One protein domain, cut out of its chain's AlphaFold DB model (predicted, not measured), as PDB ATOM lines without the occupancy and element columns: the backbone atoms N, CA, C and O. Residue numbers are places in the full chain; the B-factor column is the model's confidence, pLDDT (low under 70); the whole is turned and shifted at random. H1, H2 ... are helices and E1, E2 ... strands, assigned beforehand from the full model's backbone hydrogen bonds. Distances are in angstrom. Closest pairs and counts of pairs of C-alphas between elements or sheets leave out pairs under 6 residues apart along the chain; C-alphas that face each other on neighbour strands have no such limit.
ATOM      1  N   LYS A   4      21.409  59.038 -20.283       95.31
ATOM      2  CA  LYS A   4      21.428  60.487 -20.533       95.31
ATOM      3  C   LYS A   4      20.027  61.077 -20.375       95.31
ATOM      4  O   LYS A   4      19.866  62.086 -19.702       95.31
ATOM      5  N   GLU A   5      19.033  60.415 -20.954       96.31
ATOM      6  CA  GLU A   5      17.624  60.794 -20.845       96.31
ATOM      7  C   GLU A   5      17.150  60.793 -19.383       96.31
ATOM      8  O   GLU A   5      16.554  61.766 -18.929       96.31
ATOM      9  N   PHE A   6      17.485  59.750 -18.617       97.50
ATOM     10  CA  PHE A   6      17.110  59.656 -17.204       97.50
ATOM     11  C   PHE A   6      17.739  60.778 -16.365       97.50
ATOM     12  O   PHE A   6      17.071  61.378 -15.526       97.50
ATOM     13  N   ILE A   7      19.011  61.113 -16.609       96.38
ATOM     14  CA  ILE A   7      19.690  62.222 -15.921       96.38
ATOM     15  C   ILE A   7      18.983  63.559 -16.191       96.38
ATOM     16  O   ILE A   7      18.827  64.356 -15.268       96.38
ATOM     17  N   GLU A   8      18.523  63.811 -17.416       97.06
ATOM     18  CA  GLU A   8      17.747  65.024 -17.715       97.06
ATOM     19  C   GLU A   8      16.380  65.024 -17.010       97.06
ATOM     20  O   GLU A   8      15.935  66.069 -16.529       97.06
ATOM     21  N   LYS A   9      15.744  63.857 -16.842       97.62
ATOM     22  CA  LYS A   9      14.526  63.722 -16.021       97.62
ATOM     23  C   LYS A   9      14.778  64.014 -14.541       97.62
ATOM     24  O   LYS A   9      13.929  64.622 -13.898       97.62
ATOM     25  N   ILE A  10      15.946  63.656 -14.004       96.88
ATOM     26  CA  ILE A  10      16.345  64.054 -12.640       96.88
ATOM     27  C   ILE A  10      16.509  65.575 -12.562       96.88
ATOM     28  O   ILE A  10      15.921  66.210 -11.692       96.88
ATOM     29  N   LYS A  11      17.261  66.179 -13.492       97.00
ATOM     30  CA  LYS A  11      17.518  67.633 -13.496       97.00
ATOM     31  C   LYS A  11      16.249  68.471 -13.648       97.00
ATOM     32  O   LYS A  11      16.166  69.551 -13.077       97.00
ATOM     33  N   SER A  12      15.279  67.985 -14.419       97.25
ATOM     34  CA  SER A  12      13.984  68.650 -14.619       97.25
ATOM     35  C   SER A  12      12.977  68.396 -13.492       97.25
ATOM     36  O   SER A  12      11.937  69.050 -13.461       97.25
ATOM     37  N   GLY A  13      13.262  67.475 -12.565       96.00
ATOM     38  CA  GLY A  13      12.357  67.089 -11.477       96.00
ATOM     39  C   GLY A  13      11.240  66.122 -11.887       96.00
ATOM     40  O   GLY A  13      10.356  65.828 -11.079       96.00
ATOM     41  N   GLU A  14      11.262  65.616 -13.123       96.56
ATOM     42  CA  GLU A  14      10.334  64.579 -13.582       96.56
ATOM     43  C   GLU A  14      10.614  63.242 -12.874       96.56
ATOM     44  O   GLU A  14       9.689  62.591 -12.382       96.56
ATOM     45  N   ALA A  15      11.891  62.863 -12.768       97.81
ATOM     46  CA  ALA A  15      12.320  61.736 -11.950       97.81
ATOM     47  C   ALA A  15      12.382  62.155 -10.479       97.81
ATOM     48  O   ALA A  15      12.943  63.195 -10.132       97.81
ATOM     49  N   LYS A  16      11.819  61.323  -9.602       98.06
ATOM     50  CA  LYS A  16      11.673  61.626  -8.172       98.06
ATOM     51  C   LYS A  16      12.518  60.679  -7.335       98.06
ATOM     52  O   LYS A  16      12.789  59.557  -7.750       98.06
ATOM     53  N   VAL A  17      12.885  61.109  -6.131       97.94
ATOM     54  CA  VAL A  17      13.543  60.243  -5.142       97.94
ATOM     55  C   VAL A  17      12.579  59.141  -4.693       97.94
ATOM     56  O   VAL A  17      11.414  59.395  -4.361       97.94
ATOM     57  N   LEU A  18      13.067  57.904  -4.672       98.38
ATOM     58  CA  LEU A  18      12.312  56.730  -4.263       98.38
ATOM     59  C   LEU A  18      12.365  56.578  -2.737       98.38
ATOM     60  O   LEU A  18      13.265  55.964  -2.173       98.38
ATOM     61  N   THR A  19      11.379  57.138  -2.040       98.38
ATOM     62  CA  THR A  19      11.221  56.920  -0.591       98.38
ATOM     63  C   THR A  19      10.431  55.646  -0.301       98.38
ATOM     64  O   THR A  19       9.648  55.186  -1.136       98.38
ATOM     65  N   VAL A  20      10.542  55.110   0.917       98.25
ATOM     66  CA  VAL A  20       9.745  53.948   1.362       98.25
ATOM     67  C   VAL A  20       8.245  54.218   1.235       98.25
ATOM     68  O   VAL A  20       7.486  53.349   0.808       98.25
ATOM     69  N   LYS A  21       7.798  55.437   1.562       98.31
ATOM     70  CA  LYS A  21       6.391  55.841   1.417       98.31
ATOM     71  C   LYS A  21       5.943  55.795  -0.044       98.31
ATOM     72  O   LYS A  21       4.857  55.301  -0.326       98.31
ATOM     73  N   VAL A  22       6.769  56.302  -0.955       98.25
ATOM     74  CA  VAL A  22       6.476  56.315  -2.391       98.25
ATOM     75  C   VAL A  22       6.469  54.899  -2.962       98.25
ATOM     76  O   VAL A  22       5.516  54.537  -3.642       98.25
ATOM     77  N   ALA A  23       7.455  54.064  -2.629       98.31
ATOM     78  CA  ALA A  23       7.518  52.685  -3.107       98.31
ATOM     79  C   ALA A  23       6.273  51.865  -2.720       98.31
ATOM     80  O   ALA A  23       5.763  51.109  -3.540       98.31
ATOM     81  N   LYS A  24       5.709  52.080  -1.521       98.38
ATOM     82  CA  LYS A  24       4.432  51.456  -1.119       98.38
ATOM     83  C   LYS A  24       3.272  51.816  -2.055       98.38
ATOM     84  O   LYS A  24       2.434  50.965  -2.326       98.38
ATOM     85  N   LEU A  25       3.229  53.053  -2.553       98.38
ATOM     86  CA  LEU A  25       2.208  53.515  -3.506       98.38
ATOM     87  C   LEU A  25       2.450  52.993  -4.930       98.38
ATOM     88  O   LEU A  25       1.523  52.951  -5.736       98.38
ATOM     89  N   LEU A  26       3.689  52.615  -5.241       98.44
ATOM     90  CA  LEU A  26       4.088  52.086  -6.542       98.44
ATOM     91  C   LEU A  26       3.972  50.561  -6.630       98.44
ATOM     92  O   LEU A  26       4.235  50.026  -7.700       98.44
ATOM     93  N   LYS A  27       3.602  49.845  -5.559       98.44
ATOM     94  CA  LYS A  27       3.507  48.376  -5.574       98.44
ATOM     95  C   LYS A  27       2.651  47.888  -6.754       98.44
ATOM     96  O   LYS A  27       1.533  48.354  -6.958       98.44
ATOM     97  N   GLY A  28       3.192  46.949  -7.528       98.31
ATOM     98  CA  GLY A  28       2.591  46.406  -8.749       98.31
ATOM     99  C   GLY A  28       2.821  47.245 -10.012       98.31
ATOM    100  O   GLY A  28       2.561  46.758 -11.110       98.31
ATOM    101  N   LYS A  29       3.341  48.471  -9.894       98.62
ATOM    102  CA  LYS A  29       3.661  49.329 -11.038       98.62
ATOM    103  C   LYS A  29       5.060  49.060 -11.573       98.62
ATOM    104  O   LYS A  29       5.954  48.646 -10.831       98.62
ATOM    105  N   ARG A  30       5.255  49.339 -12.860       98.38
ATOM    106  CA  ARG A  30       6.564  49.288 -13.505       98.38
ATOM    107  C   ARG A  30       7.252  50.644 -13.373       98.38
ATOM    108  O   ARG A  30       6.634  51.692 -13.540       98.38
ATOM    109  N   ILE A  31       8.536  50.616 -13.040       98.50
ATOM    110  CA  ILE A  31       9.367  51.810 -12.925       98.50
ATOM    111  C   ILE A  31      10.689  51.603 -13.655       98.50
ATOM    112  O   ILE A  31      11.250  50.503 -13.645       98.50
ATOM    113  N   ALA A  32      11.211  52.680 -14.229       98.12
ATOM    114  CA  ALA A  32      12.632  52.829 -14.492       98.12
ATOM    115  C   ALA A  32      13.280  53.488 -13.268       98.12
ATOM    116  O   ALA A  32      12.715  54.418 -12.692       98.12
ATOM    117  N   TRP A  33      14.462  53.036 -12.868       97.56
ATOM    118  CA  TRP A  33      15.184  53.576 -11.722       97.56
ATOM    119  C   TRP A  33      16.691  53.620 -11.957       97.56
ATOM    120  O   TRP A  33      17.242  52.891 -12.787       97.56
ATOM    121  N   MET A  34      17.357  54.507 -11.223       96.12
ATOM    122  CA  MET A  34      18.800  54.716 -11.281       96.12
ATOM    123  C   MET A  34      19.285  55.340  -9.969       96.12
ATOM    124  O   MET A  34      18.568  56.106  -9.334       96.12
ATOM    125  N   TYR A  35      20.533  55.072  -9.605       94.50
ATOM    126  CA  TYR A  35      21.304  55.862  -8.645       94.50
ATOM    127  C   TYR A  35      22.585  56.358  -9.325       94.50
ATOM    128  O   TYR A  35      23.040  55.782 -10.320       94.50
ATOM    129  N   PHE A  36      23.175  57.430  -8.802       93.50
ATOM    130  CA  PHE A  36      24.483  57.884  -9.270       93.50
ATOM    131  C   PHE A  36      25.568  56.963  -8.711       93.50
ATOM    132  O   PHE A  36      25.764  56.905  -7.505       93.50
ATOM    133  N   GLY A  37      26.260  56.222  -9.572       88.06
ATOM    134  CA  GLY A  37      27.414  55.412  -9.190       88.06
ATOM    135  C   GLY A  37      28.727  56.187  -9.315       88.06
ATOM    136  O   GLY A  37      28.757  57.389  -9.591       88.06
ATOM    137  N   TYR A  38      29.849  55.479  -9.181       87.31
ATOM    138  CA  TYR A  38      31.150  56.039  -9.546       87.31
ATOM    139  C   TYR A  38      31.244  56.289 -11.061       87.31
ATOM    140  O   TYR A  38      30.396  55.854 -11.847       87.31
ATOM    141  N   LYS A  39      32.292  57.001 -11.496       87.50
ATOM    142  CA  LYS A  39      32.499  57.373 -12.905       87.50
ATOM    143  C   LYS A  39      32.318  56.161 -13.833       87.50
ATOM    144  O   LYS A  39      33.063  55.191 -13.743       87.50
ATOM    145  N   GLY A  40      31.341  56.250 -14.738       82.44
ATOM    146  CA  GLY A  40      31.032  55.208 -15.725       82.44
ATOM    147  C   GLY A  40      30.077  54.103 -15.256       82.44
ATOM    148  O   GLY A  40      29.795  53.206 -16.039       82.44
ATOM    149  N   GLN A  41      29.555  54.162 -14.026       86.75
ATOM    150  CA  GLN A  41      28.692  53.112 -13.458       86.75
ATOM    151  C   GLN A  41      27.193  53.454 -13.457       86.75
ATOM    152  O   GLN A  41      26.376  52.648 -13.014       86.75
ATOM    153  N   ASN A  42      26.806  54.629 -13.960       90.69
ATOM    154  CA  ASN A  42      25.397  55.011 -14.038       90.69
ATOM    155  C   ASN A  42      24.666  54.117 -15.045       90.69
ATOM    156  O   ASN A  42      24.939  54.163 -16.248       90.69
ATOM    157  N   SER A  43      23.704  53.342 -14.555       92.25
ATOM    158  CA  SER A  43      22.862  52.477 -15.377       92.25
ATOM    159  C   SER A  43      21.402  52.635 -14.983       92.25
ATOM    160  O   SER A  43      21.064  52.658 -13.801       92.25
ATOM    161  N   VAL A  44      20.544  52.750 -15.994       96.00
ATOM    162  CA  VAL A  44      19.094  52.714 -15.812       96.00
ATOM    163  C   VAL A  44      18.668  51.257 -15.804       96.00
ATOM    164  O   VAL A  44      19.033  50.492 -16.700       96.00
ATOM    165  N   LYS A  45      17.897  50.882 -14.793       96.19
ATOM    166  CA  LYS A  45      17.288  49.562 -14.666       96.19
ATOM    167  C   LYS A  45      15.779  49.717 -14.624       96.19
ATOM    168  O   LYS A  45      15.262  50.786 -14.321       96.19
ATOM    169  N   GLU A  46      15.071  48.643 -14.928       97.56
ATOM    170  CA  GLU A  46      13.614  48.607 -14.860       97.56
ATOM    171  C   GLU A  46      13.178  47.474 -13.939       97.56
ATOM    172  O   GLU A  46      13.854  46.449 -13.845       97.56
ATOM    173  N   MET A  47      12.058  47.663 -13.249       97.75
ATOM    174  CA  MET A  47      11.439  46.620 -12.437       97.75
ATOM    175  C   MET A  47       9.944  46.866 -12.271       97.75
ATOM    176  O   MET A  47       9.480  48.002 -12.358       97.75
ATOM    177  N   THR A  48       9.205  45.808 -11.952       98.56
ATOM    178  CA  THR A  48       7.888  45.940 -11.321       98.56
ATOM    179  C   THR A  48       8.075  45.930  -9.811       98.56
ATOM    180  O   THR A  48       8.699  45.015  -9.273       98.56
ATOM    181  N   VAL A  49       7.558  46.952  -9.132       98.62
ATOM    182  CA  VAL A  49       7.709  47.148  -7.685       98.62
ATOM    183  C   VAL A  49       6.963  46.048  -6.930       98.62
ATOM    184  O   VAL A  49       5.753  45.888  -7.091       98.62
ATOM    185  N   GLY A  50       7.690  45.287  -6.116       98.56
ATOM    186  CA  GLY A  50       7.160  44.220  -5.274       98.56
ATOM    187  C   GLY A  50       6.983  44.647  -3.821       98.56
ATOM    188  O   GLY A  50       6.571  45.770  -3.521       98.56
ATOM    189  N   ASP A  51       7.267  43.714  -2.916       98.44
ATOM    190  CA  ASP A  51       7.177  43.932  -1.475       98.44
ATOM    191  C   ASP A  51       8.376  44.687  -0.900       98.44
ATOM    192  O   ASP A  51       9.463  44.723  -1.476       98.44
ATOM    193  N   ILE A  52       8.161  45.287   0.270       98.50
ATOM    194  CA  ILE A  52       9.221  45.865   1.094       98.50
ATOM    195  C   ILE A  52       9.324  45.013   2.352       98.50
ATOM    196  O   ILE A  52       8.353  44.909   3.101       98.50
ATOM    197  N   VAL A  53      10.491  44.423   2.577       98.31
ATOM    198  CA  VAL A  53      10.770  43.515   3.702       98.31
ATOM    199  C   VAL A  53      12.035  43.957   4.428       98.31
ATOM    200  O   VAL A  53      12.756  44.816   3.923       98.31
ATOM    201  N   THR A  54      12.326  43.405   5.602       97.88
ATOM    202  CA  THR A  54      13.632  43.634   6.236       97.88
ATOM    203  C   THR A  54      14.712  42.791   5.552       97.88
ATOM    204  O   THR A  54      14.419  41.747   4.960       97.88
ATOM    205  N   GLU A  55      15.971  43.228   5.617       97.50
ATOM    206  CA  GLU A  55      17.089  42.455   5.068       97.50
ATOM    207  C   GLU A  55      17.207  41.096   5.760       97.50
ATOM    208  O   GLU A  55      17.456  40.093   5.091       97.50
ATOM    209  N   LEU A  56      16.977  41.035   7.074       97.56
ATOM    210  CA  LEU A  56      17.004  39.767   7.795       97.56
ATOM    211  C   LEU A  56      15.886  38.821   7.329       97.56
ATOM    212  O   LEU A  56      16.194  37.678   7.005       97.56
ATOM    213  N   ASP A  57      14.639  39.297   7.219       98.12
ATOM    214  CA  ASP A  57      13.496  38.457   6.817       98.12
ATOM    215  C   ASP A  57      13.670  37.894   5.403       98.12
ATOM    216  O   ASP A  57      13.406  36.719   5.160       98.12
ATOM    217  N   TYR A  58      14.170  38.707   4.465       97.94
ATOM    218  CA  TYR A  58      14.486  38.231   3.117       97.94
ATOM    219  C   TYR A  58      15.495  37.076   3.144       97.94
ATOM    220  O   TYR A  58      15.368  36.113   2.385       97.94
ATOM    221  N   ASN A  59      16.487  37.172   4.033       97.88
ATOM    222  CA  ASN A  59      17.583  36.219   4.162       97.88
ATOM    223  C   ASN A  59      17.232  34.947   4.949       97.88
ATOM    224  O   ASN A  59      18.033  34.012   4.941       97.88
ATOM    225  N   GLU A  60      16.037  34.853   5.539       97.88
ATOM    226  CA  GLU A  60      15.516  33.591   6.088       97.88
ATOM    227  C   GLU A  60      15.273  32.540   5.003       97.88
ATOM    228  O   GLU A  60      15.398  31.347   5.258       97.88
ATOM    229  N   ALA A  61      14.953  32.974   3.780       96.12
ATOM    230  CA  ALA A  61      14.673  32.085   2.653       96.12
ATOM    231  C   ALA A  61      15.868  31.907   1.698       96.12
ATOM    232  O   ALA A  61      15.763  31.171   0.719       96.12
ATOM    233  N   GLN A  62      16.992  32.597   1.933       96.69
ATOM    234  CA  GLN A  62      18.144  32.544   1.028       96.69
ATOM    235  C   GLN A  62      19.100  31.406   1.407       96.69
ATOM    236  O   GLN A  62      19.438  31.271   2.585       96.69
ATOM    237  N   PRO A  63      19.611  30.636   0.430       96.88
ATOM    238  CA  PRO A  63      20.519  29.528   0.700       96.88
ATOM    239  C   PRO A  63      21.884  29.998   1.232       96.88
ATOM    240  O   PRO A  63      22.412  31.061   0.862       96.88
ATOM    241  N   CYS A  64      22.480  29.171   2.095       97.00
ATOM    242  CA  CYS A  64      23.829  29.358   2.616       97.00
ATOM    243  C   CYS A  64      24.458  28.007   2.975       97.00
ATOM    244  O   CYS A  64      23.951  27.312   3.845       97.00
ATOM    245  N   ASP A  65      25.567  27.644   2.335       96.50
ATOM    246  CA  ASP A  65      26.218  26.352   2.569       96.50
ATOM    247  C   ASP A  65      26.594  26.167   4.047       96.50
ATOM    248  O   ASP A  65      27.168  27.059   4.673       96.50
ATOM    249  N   GLY A  66      26.260  24.999   4.604       97.06
ATOM    250  CA  GLY A  66      26.497  24.672   6.014       97.06
ATOM    251  C   GLY A  66      25.449  25.210   6.996       97.06
ATOM    252  O   GLY A  66      25.563  24.929   8.185       97.06
ATOM    253  N   PHE A  67      24.432  25.933   6.517       97.81
ATOM    254  CA  PHE A  67      23.335  26.485   7.317       97.81
ATOM    255  C   PHE A  67      21.990  26.280   6.597       97.81
ATOM    256  O   PHE A  67      21.934  26.072   5.386       97.81
ATOM    257  N   SER A  68      20.880  26.337   7.327       97.00
ATOM    258  CA  SER A  68      19.527  26.283   6.757       97.00
ATOM    259  C   SER A  68      19.169  27.555   5.983       97.00
ATOM    260  O   SER A  68      18.404  27.488   5.022       97.00
ATOM    261  N   SER A  69      19.745  28.705   6.355       98.19
ATOM    262  CA  SER A  69      19.545  29.981   5.663       98.19
ATOM    263  C   SER A  69      20.717  30.946   5.844       98.19
ATOM    264  O   SER A  69      21.560  30.801   6.735       98.19
ATOM    265  N   ARG A  70      20.760  31.990   5.009       97.88
ATOM    266  CA  ARG A  70      21.708  33.104   5.159       97.88
ATOM    267  C   ARG A  70      21.520  33.830   6.491       97.88
ATOM    268  O   ARG A  70      22.508  34.226   7.106       97.88
ATOM    269  N   ALA A  71      20.277  33.984   6.943       98.00
ATOM    270  CA  ALA A  71      19.975  34.595   8.231       98.00
ATOM    271  C   ALA A  71      20.454  33.735   9.413       98.00
ATOM    272  O   ALA A  71      20.951  34.286  10.395       98.00
ATOM    273  N   GLU A  72      20.366  32.400   9.334       98.25
ATOM    274  CA  GLU A  72      20.954  31.510  10.347       98.25
ATOM    275  C   GLU A  72      22.476  31.661  10.400       98.25
ATOM    276  O   GLU A  72      23.027  31.872  11.482       98.25
ATOM    277  N   TYR A  73      23.141  31.640   9.241       98.31
ATOM    278  CA  TYR A  73      24.579  31.887   9.170       98.31
ATOM    279  C   TYR A  73      24.946  33.213   9.843       98.31
ATOM    280  O   TYR A  73      25.831  33.257  10.688       98.31
ATOM    281  N   TRP A  74      24.232  34.299   9.548       98.12
ATOM    282  CA  TRP A  74      24.479  35.590  10.195       98.12
ATOM    283  C   TRP A  74      24.322  35.542  11.712       98.12
ATOM    284  O   TRP A  74      25.171  36.077  12.424       98.12
ATOM    285  N   ARG A  75      23.292  34.864  12.226       98.19
ATOM    286  CA  ARG A  75      23.100  34.694  13.675       98.19
ATOM    287  C   ARG A  75      24.246  33.943  14.352       98.19
ATOM    288  O   ARG A  75      24.440  34.135  15.547       98.19
ATOM    289  N   SER A  76      25.003  33.121  13.623       97.75
ATOM    290  CA  SER A  76      26.097  32.337  14.203       97.75
ATOM    291  C   SER A  76      27.360  33.156  14.496       97.75
ATOM    292  O   SER A  76      28.220  32.671  15.229       97.75
ATOM    293  N   PHE A  77      27.521  34.352  13.912       97.44
ATOM    294  CA  PHE A  77      28.750  35.148  14.070       97.44
ATOM    295  C   PHE A  77      28.545  36.664  14.203       97.44
ATOM    296  O   PHE A  77      29.466  37.355  14.642       97.44
ATOM    297  N   MET A  78      27.393  37.215  13.807       98.31
ATOM    298  CA  MET A  78      27.134  38.651  13.922       98.31
ATOM    299  C   MET A  78      26.832  39.051  15.367       98.31
ATOM    300  O   MET A  78      26.138  38.356  16.104       98.31
ATOM    301  N   THR A  79      27.300  40.236  15.743       98.25
ATOM    302  CA  THR A  79      26.905  40.883  16.999       98.25
ATOM    303  C   THR A  79      25.429  41.285  16.980       98.25
ATOM    304  O   THR A  79      24.832  41.474  15.918       98.25
ATOM    305  N   GLU A  80      24.848  41.522  18.159       97.62
ATOM    306  CA  GLU A  80      23.467  42.013  18.282       97.62
ATOM    307  C   GLU A  80      23.226  43.296  17.479       97.62
ATOM    308  O   GLU A  80      22.207  43.416  16.804       97.62
ATOM    309  N   LYS A  81      24.187  44.231  17.490       97.19
ATOM    310  CA  LYS A  81      24.101  45.482  16.722       97.19
ATOM    311  C   LYS A  81      24.048  45.221  15.215       97.19
ATOM    312  O   LYS A  81      23.247  45.841  14.524       97.19
ATOM    313  N   GLN A  82      24.886  44.315  14.711       97.19
ATOM    314  CA  GLN A  82      24.892  43.953  13.291       97.19
ATOM    315  C   GLN A  82      23.587  43.252  12.895       97.19
ATOM    316  O   GLN A  82      23.018  43.568  11.856       97.19
ATOM    317  N   LEU A  83      23.062  42.357  13.735       97.94
ATOM    318  CA  LEU A  83      21.766  41.722  13.485       97.94
ATOM    319  C   LEU A  83      20.611  42.729  13.519       97.94
ATOM    320  O   LEU A  83      19.698  42.633  12.702       97.94
ATOM    321  N   ASP A  84      20.638  43.700  14.431       98.06
ATOM    322  CA  ASP A  84      19.634  44.765  14.481       98.06
ATOM    323  C   ASP A  84      19.689  45.667  13.239       98.06
ATOM    324  O   ASP A  84      18.651  46.052  12.701       98.06
ATOM    325  N   GLU A  85      20.881  45.933  12.704       96.81
ATOM    326  CA  GLU A  85      21.032  46.625  11.422       96.81
ATOM    327  C   GLU A  85      20.350  45.857  10.280       96.81
ATOM    328  O   GLU A  85      19.600  46.453   9.504       96.81
ATOM    329  N   LYS A  86      20.503  44.527  10.223       96.56
ATOM    330  CA  LYS A  86      19.809  43.674   9.238       96.56
ATOM    331  C   LYS A  86      18.295  43.628   9.443       96.56
ATOM    332  O   LYS A  86      17.546  43.565   8.472       96.56
ATOM    333  N   LYS A  87      17.825  43.707  10.688       97.50
ATOM    334  CA  LYS A  87      16.387  43.773  11.015       97.50
ATOM    335  C   LYS A  87      15.752  45.119  10.680       97.50
ATOM    336  O   LYS A  87      14.551  45.184  10.450       97.50
ATOM    337  N   THR A  88      16.526  46.199  10.696       96.94
ATOM    338  CA  THR A  88      16.006  47.562  10.501       96.94
ATOM    339  C   THR A  88      16.226  48.090   9.085       96.94
ATOM    340  O   THR A  88      15.500  48.985   8.643       96.94
ATOM    341  N   THR A  89      17.179  47.526   8.342       97.19
ATOM    342  CA  THR A  89      17.380  47.826   6.919       97.19
ATOM    343  C   THR A  89      16.256  47.214   6.096       97.19
ATOM    344  O   THR A  89      15.983  46.019   6.195       97.19
ATOM    345  N   LEU A  90      15.591  48.037   5.283       98.06
ATOM    346  CA  LEU A  90      14.512  47.590   4.404       98.06
ATOM    347  C   LEU A  90      15.050  47.291   3.007       98.06
ATOM    348  O   LEU A  90      15.848  48.062   2.487       98.06
ATOM    349  N   LEU A  91      14.561  46.232   2.377       98.12
ATOM    350  CA  LEU A  91      14.817  45.882   0.985       98.12
ATOM    351  C   LEU A  91      13.567  46.144   0.155       98.12
ATOM    352  O   LEU A  91      12.474  45.733   0.549       98.12
ATOM    353  N   LEU A  92      13.726  46.777  -1.005       98.50
ATOM    354  CA  LEU A  92      12.676  46.817  -2.019       98.50
ATOM    355  C   LEU A  92      12.833  45.630  -2.966       98.50
ATOM    356  O   LEU A  92      13.833  45.540  -3.671       98.50
ATOM    357  N   LEU A  93      11.837  44.752  -3.023       98.44
ATOM    358  CA  LEU A  93      11.827  43.599  -3.916       98.44
ATOM    359  C   LEU A  93      11.178  43.930  -5.260       98.44
ATOM    360  O   LEU A  93      10.377  44.859  -5.398       98.44
ATOM    361  N   GLN A  94      11.507  43.125  -6.262       98.31
ATOM    362  CA  GLN A  94      10.734  43.017  -7.492       98.31
ATOM    363  C   GLN A  94       9.445  42.225  -7.247       98.31
ATOM    364  O   GLN A  94       9.314  41.514  -6.251       98.31
ATOM    365  N   ALA A  95       8.489  42.325  -8.170       97.81
ATOM    366  CA  ALA A  95       7.224  41.592  -8.089       97.81
ATOM    367  C   ALA A  95       7.394  40.060  -8.039       97.81
ATOM    368  O   ALA A  95       6.527  39.376  -7.507       97.81
ATOM    369  N   ASP A  96       8.506  39.524  -8.554       97.06
ATOM    370  CA  ASP A  96       8.857  38.100  -8.466       97.06
ATOM    371  C   ASP A  96       9.595  37.725  -7.163       97.06
ATOM    372  O   ASP A  96      10.071  36.600  -7.020       97.06
ATOM    373  N   GLY A  97       9.717  38.663  -6.221       96.75
ATOM    374  CA  GLY A  97      10.386  38.480  -4.937       96.75
ATOM    375  C   GLY A  97      11.906  38.654  -4.975       96.75
ATOM    376  O   GLY A  97      12.531  38.627  -3.918       96.75
ATOM    377  N   LYS A  98      12.535  38.871  -6.140       96.19
ATOM    378  CA  LYS A  98      13.993  39.073  -6.204       96.19
ATOM    379  C   LYS A  98      14.395  40.437  -5.656       96.19
ATOM    380  O   LYS A  98      13.793  41.454  -5.996       96.19
ATOM    381  N   CYS A  99      15.480  40.477  -4.888       94.75
ATOM    382  CA  CYS A  99      16.069  41.727  -4.420       94.75
ATOM    383  C   CYS A  99      17.054  42.306  -5.466       94.75
ATOM    384  O   CYS A  99      18.066  41.671  -5.763       94.75
ATOM    385  N   PRO A 100      16.819  43.515  -6.008       94.19
ATOM    386  CA  PRO A 100      17.765  44.243  -6.853       94.19
ATOM    387  C   PRO A 100      18.856  44.983  -6.051       94.19
ATOM    388  O   PRO A 100      19.598  45.770  -6.639       94.19
ATOM    389  N   TYR A 101      18.947  44.746  -4.735       92.00
ATOM    390  CA  TYR A 101      19.821  45.445  -3.783       92.00
ATOM    391  C   TYR A 101      19.533  46.949  -3.665       92.00
ATOM    392  O   TYR A 101      20.442  47.780  -3.611       92.00
ATOM    393  N   ILE A 102      18.245  47.289  -3.632       96.69
ATOM    394  CA  ILE A 102      17.752  48.620  -3.275       96.69
ATOM    395  C   ILE A 102      17.378  48.582  -1.790       96.69
ATOM    396  O   ILE A 102      16.425  47.897  -1.408       96.69
ATOM    397  N   ASN A 103      18.133  49.303  -0.964       96.81
ATOM    398  CA  ASN A 103      18.076  49.229   0.495       96.81
ATOM    399  C   ASN A 103      17.625  50.572   1.074       96.81
ATOM    400  O   ASN A 103      17.955  51.607   0.518       96.81
ATOM    401  N   ALA A 104      16.914  50.596   2.194       97.31
ATOM    402  CA  ALA A 104      16.699  51.815   2.969       97.31
ATOM    403  C   ALA A 104      17.276  51.629   4.373       97.31
ATOM    404  O   ALA A 104      16.788  50.812   5.161       97.31
ATOM    405  N   HIS A 105      18.317  52.399   4.682       95.19
ATOM    406  CA  HIS A 105      19.030  52.354   5.954       95.19
ATOM    407  C   HIS A 105      18.297  53.248   6.961       95.19
ATOM    408  O   HIS A 105      18.441  54.467   6.946       95.19
ATOM    409  N   THR A 106      17.466  52.659   7.823       93.69
ATOM    410  CA  THR A 106      16.528  53.443   8.653       93.69
ATOM    411  C   THR A 106      17.063  53.827  10.036       93.69
ATOM    412  O   THR A 106      16.516  54.736  10.658       93.69
ATOM    413  N   LYS A 107      18.126  53.162  10.519       93.94
ATOM    414  CA  LYS A 107      18.631  53.322  11.896       93.94
ATOM    415  C   LYS A 107      20.104  53.729  11.984       93.94
ATOM    416  O   LYS A 107      20.396  54.808  12.481       93.94
ATOM    417  N   TYR A 108      21.033  52.882  11.534       90.38
ATOM    418  CA  TYR A 108      22.471  53.072  11.798       90.38
ATOM    419  C   TYR A 108      23.210  53.922  10.755       90.38
ATOM    420  O   TYR A 108      24.160  54.618  11.101       90.38
ATOM    421  N   SER A 109      22.757  53.893   9.502       87.94
ATOM    422  CA  SER A 109      23.336  54.651   8.382       87.94
ATOM    423  C   SER A 109      22.262  55.482   7.688       87.94
ATOM    424  O   SER A 109      22.154  55.483   6.467       87.94
ATOM    425  N   ASN A 110      21.411  56.135   8.480       87.56
ATOM    426  CA  ASN A 110      20.355  56.979   7.944       87.56
ATOM    427  C   ASN A 110      20.894  58.384   7.639       87.56
ATOM    428  O   ASN A 110      21.114  59.177   8.553       87.56
ATOM    429  N   PHE A 111      21.090  58.682   6.355       91.75
ATOM    430  CA  PHE A 111      21.562  59.987   5.880       91.75
ATOM    431  C   PHE A 111      20.426  60.969   5.558       91.75
ATOM    432  O   PHE A 111      20.689  62.139   5.278       91.75
ATOM    433  N   TYR A 112      19.168  60.522   5.601       93.75
ATOM    434  CA  TYR A 112      18.024  61.293   5.121       93.75
ATOM    435  C   TYR A 112      16.954  61.474   6.203       93.75
ATOM    436  O   TYR A 112      16.739  60.637   7.078       93.75
ATOM    437  N   ASN A 113      16.214  62.583   6.119       92.56
ATOM    438  CA  ASN A 113      15.154  62.909   7.086       92.56
ATOM    439  C   ASN A 113      13.933  61.981   6.990       92.56
ATOM    440  O   ASN A 113      13.106  61.932   7.898       92.56
ATOM    441  N   VAL A 114      13.798  61.269   5.873       94.44
ATOM    442  CA  VAL A 114      12.752  60.275   5.640       94.44
ATOM    443  C   VAL A 114      13.406  58.974   5.181       94.44
ATOM    444  O   VAL A 114      14.456  59.037   4.548       94.44
ATOM    445  N   PRO A 115      12.805  57.800   5.449       95.69
ATOM    446  CA  PRO A 115      13.310  56.538   4.922       95.69
ATOM    447  C   PRO A 115      13.377  56.568   3.387       95.69
ATOM    448  O   PRO A 115      12.348  56.512   2.699       95.69
ATOM    449  N   THR A 116      14.596  56.665   2.870       97.69
ATOM    450  CA  THR A 116      14.908  56.806   1.446       97.69
ATOM    451  C   THR A 116      15.638  55.567   0.969       97.69
ATOM    452  O   THR A 116      16.510  55.054   1.671       97.69
ATOM    453  N   PHE A 117      15.261  55.072  -0.209       97.81
ATOM    454  CA  PHE A 117      15.987  53.981  -0.828       97.81
ATOM    455  C   PHE A 117      17.288  54.477  -1.453       97.81
ATOM    456  O   PHE A 117      17.339  55.483  -2.161       97.81
ATOM    457  N   THR A 118      18.322  53.703  -1.190       95.44
ATOM    458  CA  THR A 118      19.692  53.800  -1.659       95.44
ATOM    459  C   THR A 118      20.093  52.429  -2.213       95.44
ATOM    460  O   THR A 118      19.265  51.523  -2.343       95.44
ATOM    461  N   CYS A 119      21.366  52.244  -2.541       90.50
ATOM    462  CA  CYS A 119      21.919  50.919  -2.830       90.50
ATOM    463  C   CYS A 119      22.890  50.513  -1.716       90.50
ATOM    464  O   CYS A 119      22.531  50.605  -0.543       90.50
ATOM    465  N   SER A 120      24.094  50.041  -2.053       81.88
ATOM    466  CA  SER A 120      25.147  49.750  -1.070       81.88
ATOM    467  C   SER A 120      25.685  51.012  -0.395       81.88
ATOM    468  O   SER A 120      26.046  50.977   0.777       81.88
ATOM    469  N   ASP A 121      25.726  52.119  -1.137       88.69
ATOM    470  CA  ASP A 121      26.174  53.417  -0.643       88.69
ATOM    471  C   ASP A 121      24.966  54.152  -0.050       88.69
ATOM    472  O   ASP A 121      24.090  54.626  -0.779       88.69
ATOM    473  N   ALA A 122      24.887  54.199   1.280       91.31
ATOM    474  CA  ALA A 122      23.741  54.734   2.022       91.31
ATOM    475  C   ALA A 122      23.547  56.260   1.886       91.31
ATOM    476  O   ALA A 122      22.540  56.797   2.342       91.31
ATOM    477  N   ASP A 123      24.485  56.958   1.248       91.56
ATOM    478  CA  ASP A 123      24.457  58.394   0.960       91.56
ATOM    479  C   ASP A 123      24.052  58.714  -0.493       91.56
ATOM    480  O   ASP A 123      24.155  59.865  -0.931       91.56
ATOM    481  N   ARG A 124      23.586  57.714  -1.258       94.00
ATOM    482  CA  ARG A 124      23.197  57.873  -2.669       94.00
ATOM    483  C   ARG A 124      21.745  57.483  -2.903       94.00
ATOM    484  O   ARG A 124      21.398  56.302  -2.912       94.00
ATOM    485  N   GLU A 125      20.909  58.486  -3.149       96.44
ATOM    486  CA  GLU A 125      19.486  58.305  -3.435       96.44
ATOM    487  C   GLU A 125      19.255  57.479  -4.709       96.44
ATOM    488  O   GLU A 125      19.930  57.649  -5.732       96.44
ATOM    489  N   VAL A 126      18.231  56.628  -4.666       97.69
ATOM    490  CA  VAL A 126      17.632  56.026  -5.857       97.69
ATOM    491  C   VAL A 126      16.547  56.957  -6.391       97.69
ATOM    492  O   VAL A 126      15.635  57.360  -5.669       97.69
ATOM    493  N   TYR A 127      16.617  57.258  -7.682       98.25
ATOM    494  CA  TYR A 127      15.609  58.005  -8.426       98.25
ATOM    495  C   TYR A 127      14.768  57.049  -9.268       98.25
ATOM    496  O   TYR A 127      15.272  56.030  -9.742       98.25
ATOM    497  N   TYR A 128      13.501  57.392  -9.496       98.50
ATOM    498  CA  TYR A 128      12.591  56.600 -10.319       98.50
ATOM    499  C   TYR A 128      11.730  57.461 -11.255       98.50
ATOM    500  O   TYR A 128      11.487  58.644 -10.999       98.50
ATOM    501  N   VAL A 129      11.237  56.816 -12.311       98.19
ATOM    502  CA  VAL A 129      10.178  57.280 -13.217       98.19
ATOM    503  C   VAL A 129       9.209  56.112 -13.424       98.19
ATOM    504  O   VAL A 129       9.647  54.988 -13.666       98.19
ATOM    505  N   GLU A 130       7.904  56.349 -13.297       97.50
ATOM    506  CA  GLU A 130       6.866  55.358 -13.639       97.50
ATOM    507  C   GLU A 130       6.797  55.195 -15.168       97.50
ATOM    508  O   GLU A 130       6.850  56.201 -15.879       97.50
ATOM    509  N   ILE A 131       6.732  53.952 -15.670       94.75
ATOM    510  CA  ILE A 131       6.761  53.624 -17.112       94.75
ATOM    511  C   ILE A 131       5.634  52.684 -17.532       94.75
ATOM    512  O   ILE A 131       5.193  51.867 -16.692       94.75
TER     513      ILE A 131
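This is residues 4 to 131 of the 131 residues of an uncharacterized protein of Bacteroides salyersiae (UniProt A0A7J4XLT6). A strongly curled antiparallel sheet of five strands, like part of a barrel that is not closed, makes the core, with helix H1 across one end of the domain and a small head of three short helices, H3, H4 and H5, at the other end. Helix H2 packs on the sheet near E2 and E3, and a stretch with no named element, residues 105 to 125, runs from edge strand E4 to the other edge strand E5. The printed part has 128 residues with five named helices and five named strands, in the order H1 H2 E1 E2 H3 H4 H5 E3 E4 E5; the sheet's order is E4 E3 E2 E1 E5, and the class is mixed, helices and strands. The whole is compact, with a radius of gyration of the C-alphas of 15.4 A, and its outline is elongated, with spans of 48 by 29 by 29 A.

H1, residues 4 to 12, is on the sheet at a height of 9.6 A and runs across the strands, at 86 degrees on the local plane to E5, residues 126 to 130. It lies over E5 and only just over E1, residues 30 to 35, on which 3 of its C-alphas fall; the closest C-alphas of H1 and E5 are those of Ile 10 and Tyr 127, 7.4 A apart. Before H2, residues 16 to 17 form a short antiparallel pairing with residues 127 to 128 of E5. H2, residues 20 to 25, is on the sheet at a height of 7.7 A and is apart from H1. Its closest C-alpha to E2, residues 45 to 54, is that of Ala 23, 7.2 A from that of Val 49. E1 and E5 are antiparallel at 154 degrees, with N 32 and O 129 at 2.8 A. E1 and E2 form a hairpin, with N 33 and O 45 at 2.8 A. E2 bends by 82 degrees at residue 48, and its pairing is staggered: residues 45 to 48 pair with E1, residues 49 to 54 with E3, residues 90 to 94. E3 and E2 are antiparallel at 136 degrees, with N 91 and O 53 at 2.8 A. H3, residues 55 to 59, is on the sheet on the face opposite to H2, at a height of 8.1 A. H3 touches H4, residues 70 to 75, where the C-alphas of Asn 59 and Ala 71 are closest, 5.0 A apart. H3 also touches H5, residues 80 to 88, where those of Leu 56 and Lys 86 are closest, 5.0 A apart. H4 and H5 are close but not clearly touching, and run opposite ways at a tilt of 38 degrees, only just steep; their closest C-alphas, those of Arg 75 and Leu 83, are 7.2 A apart. H4 is not on the sheet, and H5 only grazes it with residues 85 to 88. E3 and E4, residues 102 to 104, form a hairpin at 152 degrees, with N 92 and O 102 at 2.9 A. In H1, H3, H4 and H5 every O i to N i+4 pair is within hydrogen-bond range; in H2 it is 1 of 2.

H1, residues 4 to 12, begins at C-alpha 4 (21.428, 60.487, -20.533) and is 12.5 A long from first to last C-alpha. E1, residues 30 to 35, is 16.9 A long. E2, residues 45 to 54, is the longest strand at 22.0 A and ends at C-alpha 54 (13.632, 43.634, 6.236). H5, residues 80 to 88, is 12.1 A long. E3, residues 90 to 94, and E5, residues 126 to 130, are each 13.3 A long, and E5 ends at C-alpha 130 (6.866, 55.358, -13.639).

The two C-alphas farthest apart are those of Ser 12 and Gly 66, at 50.2 A. The printed part has no cut, and it ends at residue 131, the chain's last residue. The link from E4 to E5, with 21 residues, is long; the others are tight or short. The mean pLDDT of the printed part is 96.1, and no printed residue is under 70.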